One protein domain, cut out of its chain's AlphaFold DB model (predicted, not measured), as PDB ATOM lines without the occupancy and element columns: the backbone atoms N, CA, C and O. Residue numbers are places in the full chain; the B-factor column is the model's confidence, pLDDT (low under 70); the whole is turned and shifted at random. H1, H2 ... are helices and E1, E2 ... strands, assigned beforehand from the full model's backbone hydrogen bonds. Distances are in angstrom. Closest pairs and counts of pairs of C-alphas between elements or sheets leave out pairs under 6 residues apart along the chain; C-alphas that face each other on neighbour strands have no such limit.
ATOM      1  N   ASP A  67     201.712 237.442 202.232       86.62
ATOM      2  CA  ASP A  67     200.792 236.319 202.139       86.62
ATOM      3  C   ASP A  67     199.540 236.706 201.351       86.62
ATOM      4  O   ASP A  67     199.086 237.854 201.386       86.62
ATOM      5  N   ALA A  68     198.997 235.731 200.624       86.88
ATOM      6  CA  ALA A  68     197.718 235.887 199.958       86.88
ATOM      7  C   ALA A  68     196.598 236.016 200.994       86.88
ATOM      8  O   ALA A  68     196.649 235.434 202.079       86.88
ATOM      9  N   VAL A  69     195.586 236.785 200.627       85.75
ATOM     10  CA  VAL A  69     194.416 237.055 201.442       85.75
ATOM     11  C   VAL A  69     193.201 236.491 200.721       85.75
ATOM     12  O   VAL A  69     192.959 236.823 199.564       85.75
ATOM     13  N   ASP A  70     192.424 235.655 201.406       81.38
ATOM     14  CA  ASP A  70     191.263 234.997 200.803       81.38
ATOM     15  C   ASP A  70     190.031 235.913 200.769       81.38
ATOM     16  O   ASP A  70     189.214 235.834 199.848       81.38
ATOM     17  N   GLN A  71     189.870 236.779 201.779       80.06
ATOM     18  CA  GLN A  71     188.684 237.618 201.929       80.06
ATOM     19  C   GLN A  71     189.026 239.090 202.114       80.06
ATOM     20  O   GLN A  71     189.954 239.473 202.816       80.06
ATOM     21  N   LEU A  72     188.175 239.951 201.555       76.12
ATOM     22  CA  LEU A  72     188.311 241.402 201.693       76.12
ATOM     23  C   LEU A  72     188.277 241.878 203.156       76.12
ATOM     24  O   LEU A  72     188.830 242.926 203.474       76.12
ATOM     25  N   SER A  73     187.605 241.124 204.032       77.81
ATOM     26  CA  SER A  73     187.515 241.388 205.472       77.81
ATOM     27  C   SER A  73     188.828 241.188 206.219       77.81
ATOM     28  O   SER A  73     188.978 241.723 207.312       77.81
ATOM     29  N   ASP A  74     189.754 240.425 205.643       81.81
ATOM     30  CA  ASP A  74     191.047 240.123 206.256       81.81
ATOM     31  C   ASP A  74     192.082 241.220 205.948       81.81
ATOM     32  O   ASP A  74     193.192 241.219 206.481       81.81
ATOM     33  N   LEU A  75     191.720 242.182 205.092       81.06
ATOM     34  CA  LEU A  75     192.529 243.359 204.813       81.06
ATOM     35  C   LEU A  75     192.395 244.394 205.940       81.06
ATOM     36  O   LEU A  75     191.337 244.495 206.566       81.06
ATOM     37  N   PRO A  76     193.429 245.228 206.157       83.19
ATOM     38  CA  PRO A  76     193.352 246.335 207.103       83.19
ATOM     39  C   PRO A  76     192.136 247.234 206.847       83.19
ATOM     40  O   PRO A  76     191.769 247.500 205.696       83.19
ATOM     41  N   GLU A  77     191.518 247.723 207.925       80.62
ATOM     42  CA  GLU A  77     190.276 248.504 207.867       80.62
ATOM     43  C   GLU A  77     190.435 249.768 207.008       80.62
ATOM     44  O   GLU A  77     189.533 250.155 206.267       80.62
ATOM     45  N   GLU A  78     191.622 250.371 207.004       80.88
ATOM     46  CA  GLU A  78     191.929 251.534 206.178       80.88
ATOM     47  C   GLU A  78     191.770 251.235 204.682       80.88
ATOM     48  O   GLU A  78     191.286 252.080 203.935       80.88
ATOM     49  N   ILE A  79     192.118 250.026 204.239       78.44
ATOM     50  CA  ILE A  79     191.982 249.610 202.838       78.44
ATOM     51  C   ILE A  79     190.531 249.248 202.530       78.44
ATOM     52  O   ILE A  79     190.019 249.605 201.467       78.44
ATOM     53  N   SER A  80     189.837 248.598 203.468       73.94
ATOM     54  CA  SER A  80     188.430 248.230 203.283       73.94
ATOM     55  C   SER A  80     187.522 249.458 203.152       73.94
ATOM     56  O   SER A  80     186.573 249.428 202.370       73.94
ATOM     57  N   THR A  81     187.848 250.575 203.817       77.50
ATOM     58  CA  THR A  81     187.104 251.844 203.669       77.50
ATOM     59  C   THR A  81     187.248 252.504 202.297       77.50
ATOM     60  O   THR A  81     186.360 253.257 201.895       77.50
ATOM     61  N   LEU A  82     188.330 252.220 201.563       76.81
ATOM     62  CA  LEU A  82     188.556 252.738 200.209       76.81
ATOM     63  C   LEU A  82     187.793 251.942 199.142       76.81
ATOM     64  O   LEU A  82     187.716 252.372 197.990       76.81
ATOM     65  N   MET A  83     187.238 250.787 199.512       74.00
ATOM     66  CA  MET A  83     186.539 249.882 198.606       74.00
ATOM     67  C   MET A  83     185.021 249.952 198.793       74.00
ATOM     68  O   MET A  83     184.504 250.270 199.865       74.00
ATOM     69  N   GLY A  84     184.284 249.655 197.721       68.25
ATOM     70  CA  GLY A  84     182.832 249.485 197.799       68.25
ATOM     71  C   GLY A  84     182.456 248.334 198.737       68.25
ATOM     72  O   GLY A  84     183.252 247.434 198.981       68.25
ATOM     73  N   LYS A  85     181.233 248.346 199.276       67.12
ATOM     74  CA  LYS A  85     180.721 247.264 200.135       67.12
ATOM     75  C   LYS A  85     179.867 246.287 199.324       67.12
ATOM     76  O   LYS A  85     179.086 246.718 198.477       67.12
ATOM     77  N   GLY A  86     179.966 244.991 199.628       64.81
ATOM     78  CA  GLY A  86     179.162 243.941 198.986       64.81
ATOM     79  C   GLY A  86     179.399 243.867 197.474       64.81
ATOM     80  O   GLY A  86     180.540 243.888 197.028       64.81
ATOM     81  N   ASP A  87     178.328 243.863 196.683       59.69
ATOM     82  CA  ASP A  87     178.390 243.775 195.212       59.69
ATOM     83  C   ASP A  87     178.976 245.027 194.528       59.69
ATOM     84  O   ASP A  87     179.141 245.059 193.309       59.69
ATOM     85  N   GLN A  88     179.287 246.082 195.294       63.38
ATOM     86  CA  GLN A  88     179.984 247.270 194.791       63.38
ATOM     87  C   GLN A  88     181.507 247.180 194.894       63.38
ATOM     88  O   GLN A  88     182.196 248.129 194.511       63.38
ATOM     89  N   VAL A  89     182.051 246.071 195.406       67.19
ATOM     90  CA  VAL A  89     183.478 245.777 195.259       67.19
ATOM     91  C   VAL A  89     183.726 245.605 193.760       67.19
ATOM     92  O   VAL A  89     183.391 244.585 193.162       67.19
ATOM     93  N   GLY A  90     184.234 246.663 193.127       77.00
ATOM     94  CA  GLY A  90     184.597 246.646 191.715       77.00
ATOM     95  C   GLY A  90     185.703 245.628 191.426       77.00
ATOM     96  O   GLY A  90     186.099 244.824 192.271       77.00
ATOM     97  N   ASN A  91     186.242 245.665 190.211       87.25
ATOM     98  CA  ASN A  91     187.419 244.857 189.901       87.25
ATOM     99  C   ASN A  91     188.633 245.480 190.601       87.25
ATOM    100  O   ASN A  91     188.890 246.672 190.416       87.25
ATOM    101  N   VAL A  92     189.337 244.704 191.420       87.94
ATOM    102  CA  VAL A  92     190.425 245.196 192.270       87.94
ATOM    103  C   VAL A  92     191.585 244.214 192.271       87.94
ATOM    104  O   VAL A  92     191.385 243.007 192.288       87.94
ATOM    105  N   LEU A  93     192.799 244.746 192.214       89.94
ATOM    106  CA  LEU A  93     194.044 244.007 192.336       89.94
ATOM    107  C   LEU A  93     194.860 244.705 193.418       89.94
ATOM    108  O   LEU A  93     195.166 245.894 193.299       89.94
ATOM    109  N   ILE A  94     195.181 243.978 194.481       88.44
ATOM    110  CA  ILE A  94     195.875 244.509 195.649       88.44
ATOM    111  C   ILE A  94     197.281 243.942 195.675       88.44
ATOM    112  O   ILE A  94     197.487 242.729 195.687       88.44
ATOM    113  N   HIS A  95     198.249 244.849 195.726       90.12
ATOM    114  CA  HIS A  95     199.653 244.524 195.886       90.12
ATOM    115  C   HIS A  95     200.151 245.007 197.239       90.12
ATOM    116  O   HIS A  95     199.989 246.178 197.587       90.12
ATOM    117  N   VAL A  96     200.809 244.113 197.966       88.44
ATOM    118  CA  VAL A  96     201.560 244.447 199.175       88.44
ATOM    119  C   VAL A  96     203.002 244.038 198.921       88.44
ATOM    120  O   VAL A  96     203.295 242.884 198.609       88.44
ATOM    121  N   ASN A  97     203.912 245.009 199.003       87.44
ATOM    122  CA  ASN A  97     205.309 244.842 198.609       87.44
ATOM    123  C   ASN A  97     205.446 244.325 197.159       87.44
ATOM    124  O   ASN A  97     205.076 245.024 196.217       87.44
ATOM    125  N   ASN A  98     205.993 243.119 196.978       85.44
ATOM    126  CA  ASN A  98     206.235 242.476 195.684       85.44
ATOM    127  C   ASN A  98     205.204 241.375 195.343       85.44
ATOM    128  O   ASN A  98     205.340 240.693 194.318       85.44
ATOM    129  N   SER A  99     204.189 241.190 196.192       88.94
ATOM    130  CA  SER A  99     203.173 240.143 196.051       88.94
ATOM    131  C   SER A  99     201.812 240.742 195.715       88.94
ATOM    132  O   SER A  99     201.387 241.723 196.328       88.94
ATOM    133  N   ALA A 100     201.120 240.139 194.747       91.50
ATOM    134  CA  ALA A 100     199.683 240.323 194.591       91.50
ATOM    135  C   ALA A 100     199.000 239.484 195.675       91.50
ATOM    136  O   ALA A 100     199.172 238.268 195.702       91.50
ATOM    137  N   VAL A 101     198.311 240.141 196.604       90.69
ATOM    138  CA  VAL A 101     197.723 239.480 197.781       90.69
ATOM    139  C   VAL A 101     196.234 239.212 197.617       90.69
ATOM    140  O   VAL A 101     195.707 238.342 198.294       90.69
ATOM    141  N   PHE A 102     195.554 239.945 196.736       88.38
ATOM    142  CA  PHE A 102     194.129 239.771 196.468       88.38
ATOM    143  C   PHE A 102     193.802 240.256 195.057       88.38
ATOM    144  O   PHE A 102     194.257 241.329 194.649       88.38
ATOM    145  N   ASP A 103     192.977 239.507 194.337       88.69
ATOM    146  CA  ASP A 103     192.407 239.917 193.063       88.69
ATOM    147  C   ASP A 103     190.911 239.597 193.003       88.69
ATOM    148  O   ASP A 103     190.427 238.578 193.492       88.69
ATOM    149  N   HIS A 104     190.156 240.502 192.395       87.19
ATOM    150  CA  HIS A 104     188.749 240.314 192.110       87.19
ATOM    151  C   HIS A 104     188.441 240.887 190.733       87.19
ATOM    152  O   HIS A 104     188.740 242.043 190.428       87.19
ATOM    153  N   LEU A 105     187.803 240.070 189.902       89.50
ATOM    154  CA  LEU A 105     187.300 240.450 188.590       89.50
ATOM    155  C   LEU A 105     185.895 239.871 188.436       89.50
ATOM    156  O   LEU A 105     185.690 238.663 188.579       89.50
ATOM    157  N   SER A 106     184.941 240.743 188.121       88.75
ATOM    158  CA  SER A 106     183.546 240.373 187.883       88.75
ATOM    159  C   SER A 106     183.414 239.338 186.760       88.75
ATOM    160  O   SER A 106     184.089 239.415 185.728       88.75
ATOM    161  N   GLN A 107     182.495 238.385 186.936       87.56
ATOM    162  CA  GLN A 107     182.288 237.301 185.970       87.56
ATOM    163  C   GLN A 107     181.913 237.829 184.580       87.56
ATOM    164  O   GLN A 107     182.427 237.350 183.580       87.56
ATOM    165  N   ASN A 108     181.106 238.891 184.517       90.62
ATOM    166  CA  ASN A 108     180.713 239.510 183.254       90.62
ATOM    167  C   ASN A 108     181.916 240.003 182.422       90.62
ATOM    168  O   ASN A 108     181.885 239.911 181.197       90.62
ATOM    169  N   LEU A 109     182.977 240.507 183.064       90.38
ATOM    170  CA  LEU A 109     184.198 240.923 182.367       90.38
ATOM    171  C   LEU A 109     185.087 239.730 182.008       90.38
ATOM    172  O   LEU A 109     185.677 239.729 180.928       90.38
ATOM    173  N   LYS A 110     185.129 238.693 182.857       89.50
ATOM    174  CA  LYS A 110     185.784 237.416 182.519       89.50
ATOM    175  C   LYS A 110     185.178 236.814 181.250       89.50
ATOM    176  O   LYS A 110     185.914 236.441 180.343       89.50
ATOM    177  N   ASP A 111     183.850 236.811 181.149       92.62
ATOM    178  CA  ASP A 111     183.114 236.279 179.995       92.62
ATOM    179  C   ASP A 111     183.353 237.099 178.713       92.62
ATOM    180  O   ASP A 111     183.285 236.568 177.607       92.62
ATOM    181  N   GLN A 112     183.687 238.387 178.850       94.38
ATOM    182  CA  GLN A 112     184.097 239.259 177.741       94.38
ATOM    183  C   GLN A 112     185.579 239.103 177.350       94.38
ATOM    184  O   GLN A 112     186.044 239.779 176.433       94.38
ATOM    185  N   GLY A 113     186.329 238.229 178.026       92.25
ATOM    186  CA  GLY A 113     187.748 237.996 177.758       92.25
ATOM    187  C   GLY A 113     188.679 239.059 178.345       92.25
ATOM    188  O   GLY A 113     189.816 239.193 177.889       92.25
ATOM    189  N   VAL A 114     188.225 239.832 179.336       92.81
ATOM    190  CA  VAL A 114     189.082 240.806 180.023       92.81
ATOM    191  C   VAL A 114     190.104 240.072 180.887       92.81
ATOM    192  O   VAL A 114     189.749 239.295 181.769       92.81
ATOM    193  N   ILE A 115     191.381 240.374 180.658       91.25
ATOM    194  CA  ILE A 115     192.498 239.888 181.469       91.25
ATOM    195  C   ILE A 115     192.824 240.956 182.511       91.25
ATOM    196  O   ILE A 115     193.244 242.062 182.167       91.25
ATOM    197  N   TYR A 116     192.632 240.623 183.785       92.12
ATOM    198  CA  TYR A 116     192.955 241.486 184.916       92.12
ATOM    199  C   TYR A 116     193.745 240.673 185.940       92.12
ATOM    200  O   TYR A 116     193.178 239.861 186.663       92.12
ATOM    201  N   THR A 117     195.068 240.823 185.920       92.69
ATOM    202  CA  THR A 117     195.998 240.013 186.714       92.69
ATOM    203  C   THR A 117     197.294 240.786 186.971       92.69
ATOM    204  O   THR A 117     197.533 241.832 186.357       92.69
ATOM    205  N   ASP A 118     198.123 240.290 187.886       92.81
ATOM    206  CA  ASP A 118     199.405 240.891 188.230       92.81
ATOM    207  C   ASP A 118     200.450 240.737 187.117       92.81
ATOM    208  O   ASP A 118     200.335 239.907 186.215       92.81
ATOM    209  N   LEU A 119     201.516 241.538 187.186       91.69
ATOM    210  CA  LEU A 119     202.544 241.555 186.148       91.69
ATOM    211  C   LEU A 119     203.291 240.218 186.013       91.69
ATOM    212  O   LEU A 119     203.637 239.843 184.894       91.69
ATOM    213  N   ALA A 120     203.566 239.512 187.113       91.12
ATOM    214  CA  ALA A 120     204.305 238.254 187.050       91.12
ATOM    215  C   ALA A 120     203.457 237.169 186.370       91.12
ATOM    216  O   ALA A 120     203.953 236.474 185.481       91.12
ATOM    217  N   THR A 121     202.172 237.089 186.718       92.62
ATOM    218  CA  THR A 121     201.211 236.196 186.055       92.62
ATOM    219  C   THR A 121     200.998 236.591 184.596       92.62
ATOM    220  O   THR A 121     201.114 235.740 183.716       92.62
ATOM    221  N   ALA A 122     200.805 237.881 184.300       93.69
ATOM    222  CA  ALA A 122     200.635 238.375 182.932       93.69
ATOM    223  C   ALA A 122     201.829 238.019 182.036       93.69
ATOM    224  O   ALA A 122     201.653 237.524 180.927       93.69
ATOM    225  N   VAL A 123     203.053 238.214 182.522       93.69
ATOM    226  CA  VAL A 123     204.263 237.895 181.759       93.69
ATOM    227  C   VAL A 123     204.413 236.387 181.526       93.69
ATOM    228  O   VAL A 123     204.902 235.987 180.470       93.69
ATOM    229  N   ARG A 124     203.992 235.543 182.474       93.06
ATOM    230  CA  ARG A 124     204.082 234.081 182.354       93.06
ATOM    231  C   ARG A 124     202.996 233.495 181.449       93.06
ATOM    232  O   ARG A 124     203.293 232.650 180.612       93.06
ATOM    233  N   GLU A 125     201.752 233.928 181.625       93.56
ATOM    234  CA  GLU A 125     200.568 233.319 180.999       93.56
ATOM    235  C   GLU A 125     200.112 234.060 179.737       93.56
ATOM    236  O   GLU A 125     199.515 233.466 178.840       93.56
ATOM    237  N   HIS A 126     200.457 235.342 179.615       93.19
ATOM    238  CA  HIS A 126     200.101 236.216 178.494       93.19
ATOM    239  C   HIS A 126     201.336 236.896 177.874       93.19
ATOM    240  O   HIS A 126     201.270 238.040 177.412       93.19
ATOM    241  N   SER A 127     202.457 236.164 177.834       90.69
ATOM    242  CA  SER A 127     203.786 236.634 177.416       90.69
ATOM    243  C   SER A 127     203.783 237.467 176.130       90.69
ATOM    244  O   SER A 127     204.370 238.544 176.119       90.69
ATOM    245  N   ASP A 128     203.113 237.025 175.061       89.81
ATOM    246  CA  ASP A 128     203.130 237.721 173.762       89.81
ATOM    247  C   ASP A 128     202.521 239.131 173.844       89.81
ATOM    248  O   ASP A 128     203.060 240.111 173.311       89.81
ATOM    249  N   CYS A 129     201.400 239.249 174.565       88.81
ATOM    250  CA  CYS A 129     200.725 240.521 174.796       88.81
ATOM    251  C   CYS A 129     201.574 241.417 175.706       88.81
ATOM    252  O   CYS A 129     201.858 242.568 175.362       88.81
ATOM    253  N   SER A 130     202.056 240.869 176.826       90.00
ATOM    254  CA  SER A 130     202.903 241.589 177.780       90.00
ATOM    255  C   SER A 130     204.193 242.095 177.139       90.00
ATOM    256  O   SER A 130     204.546 243.259 177.322       90.00
ATOM    257  N   GLN A 131     204.868 241.273 176.337       90.06
ATOM    258  CA  GLN A 131     206.083 241.654 175.623       90.06
ATOM    259  C   GLN A 131     205.814 242.798 174.646       90.06
ATOM    260  O   GLN A 131     206.566 243.775 174.611       90.06
ATOM    261  N   THR A 132     204.722 242.719 173.883       89.44
ATOM    262  CA  THR A 132     204.322 243.780 172.948       89.44
ATOM    263  C   THR A 132     204.044 245.098 173.667       89.44
ATOM    264  O   THR A 132     204.366 246.159 173.142       89.44
ATOM    265  N   ILE A 133     203.453 245.060 174.863       87.50
ATOM    266  CA  ILE A 133     203.155 246.264 175.648       87.50
ATOM    267  C   ILE A 133     204.430 246.836 176.280       87.50
ATOM    268  O   ILE A 133     204.689 248.025 176.138       87.50
ATOM    269  N   ILE A 134     205.245 246.004 176.931       86.44
ATOM    270  CA  ILE A 134     206.466 246.430 177.637       86.44
ATOM    271  C   ILE A 134     207.531 246.951 176.667       86.44
ATOM    272  O   ILE A 134     208.284 247.865 176.996       86.44
ATOM    273  N   SER A 135     207.601 246.387 175.461       84.38
ATOM    274  CA  SER A 135     208.544 246.836 174.431       84.38
ATOM    275  C   SER A 135     208.166 248.173 173.788       84.38
ATOM    276  O   SER A 135     209.015 248.790 173.138       84.38
ATOM    277  N   ARG A 136     206.931 248.663 173.971       84.31
ATOM    278  CA  ARG A 136     206.551 250.005 173.514       84.31
ATOM    279  C   ARG A 136     207.259 251.029 174.388       84.31
ATOM    280  O   ARG A 136     206.960 251.163 175.571       84.31
ATOM    281  N   GLN A 137     208.193 251.770 173.798       63.09
ATOM    282  CA  GLN A 137     208.801 252.894 174.495       63.09
ATOM    283  C   GLN A 137     207.718 253.920 174.854       63.09
ATOM    284  O   GLN A 137     206.901 254.257 173.988       63.09
ATOM    285  N   PRO A 138     207.698 254.440 176.096       61.00
ATOM    286  CA  PRO A 138     206.914 255.630 176.375       61.00
ATOM    287  C   PRO A 138     207.393 256.750 175.440       61.00
ATOM    288  O   PRO A 138     208.588 256.803 175.125       61.00
ATOM    289  N   PRO A 139     206.492 257.626 174.956       51.97
ATOM    290  CA  PRO A 139     206.898 258.746 174.122       51.97
ATOM    291  C   PRO A 139     207.994 259.513 174.857       51.97
ATOM    292  O   PRO A 139     207.824 259.870 176.024       51.97
ATOM    293  N   LEU A 140     209.131 259.714 174.188       49.66
ATOM    294  CA  LEU A 140     210.217 260.518 174.726       49.66
ATOM    295  C   LEU A 140     209.638 261.903 175.015       49.66
ATOM    296  O   LEU A 140     209.299 262.649 174.093       49.66
ATOM    297  N   ILE A 141     209.462 262.225 176.297       51.03
ATOM    298  CA  ILE A 141     209.127 263.580 176.713       51.03
ATOM    299  C   ILE A 141     210.382 264.385 176.403       51.03
ATOM    300  O   ILE A 141     211.379 264.295 177.113       51.03
ATOM    301  N   ASN A 142     210.355 265.081 175.270       35.50
ATOM    302  CA  ASN A 142     211.452 265.906 174.801       35.50
ATOM    303  C   ASN A 142     211.582 267.081 175.778       35.50
ATOM    304  O   ASN A 142     210.834 268.056 175.703       35.50
ATOM    305  N   THR A 143     212.467 266.947 176.761       44.00
ATOM    306  CA  THR A 143     212.843 268.047 177.644       44.00
ATOM    307  C   THR A 143     213.850 268.902 176.885       44.00
ATOM    308  O   THR A 143     215.029 268.549 176.823       44.00
ATOM    309  N   ASN A 144     213.350 269.956 176.234       39.00
ATOM    310  CA  ASN A 144     214.168 271.096 175.805       39.00
ATOM    311  C   ASN A 144     214.674 271.866 177.023       39.00
ATOM    312  O   ASN A 144     213.880 271.989 177.983       39.00
TER     313      ASN A 144
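This is residues 67 to 144 of the 144 residues of the protein "Iron-sulfur cluster assembly protein SufD" of Sporolactobacillus inulinus (UniProt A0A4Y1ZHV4). This is a loose, open string of small parts: the hairpin of strands E1 and E2 lies near the middle, the short helix H1 and a long link are at one end, and the helices H3 and H4, folded back on each other, are toward the other end. H2 is set off to one side between the hairpin and H3, and residues 135 to 144 stick out as a free tail. The 78 printed residues hold four named helices and two named strands in the order H1, E1, E2, H2, H3, H4; the sheet order is E1 - E2, antiparallel. The class is mixed, helices and strands, with 35 residues, under half, in named elements. The whole is loose, with a radius of gyration of the C-alphas of 16.1 A and spans of 46 by 35 by 24 A.

Start at C-alpha 67, at (200.792, 236.319, 202.139), and go on to H1, residues 77 to 80, 4.9 A from first to last C-alpha. Find C-alpha 92 at (190.425, 245.196, 192.270); from there E1, residues 92 to 96, runs 13.1 A. E2, residues 99 to 104, runs 15.0 A. Next come H2, residues 107 to 111, 6.1 A, and H3, residues 119 to 125, 9.9 A. H4, residues 127 to 134, measures 10.2 A and ends at C-alpha 134, at (206.466, 246.430, 177.637).

Look first at the hairpin of E1 and E2, antiparallel neighbours at 164 degrees between their directions. C-alphas 93 and 103 face each other at 4.5 A. N 94 and O 102 are within hydrogen-bond range at 2.8 A, and so are N 104 and O 92 at 2.8 A. H1 and E2 are apart, and H1 touches no helix. H2 touches no helix either. H3 is apart from both strands, and so is H4. H3 and H4 touch only at the corner by their link, and only just, with 3 pairs of C-alphas within 8 A; the closest C-alphas, those of Val 123 and Ser 130, are 5.6 A apart. They run opposite ways at a shallow tilt of 34.7 degrees, only just short of steep. In H2, H3 and H4 every O i to N i+4 pair is within hydrogen-bond range; H1 is too short for such a pair, and its 1 pair of O i and N i+3 is within range.

The printed part has no cut and ends at Asn 144, the chain's last residue. The two C-alphas farthest apart are those of Gly 86 and Asn 144, 50.0 A. Residues 135 to 144 stand free; without them the body spans 38 by 29 by 17 A. The link from H1 to E1, 11 residues, is long. Mean pLDDT of the printed part is 81.6; look for values under 70 at residues 84 to 89 and 137 to 144.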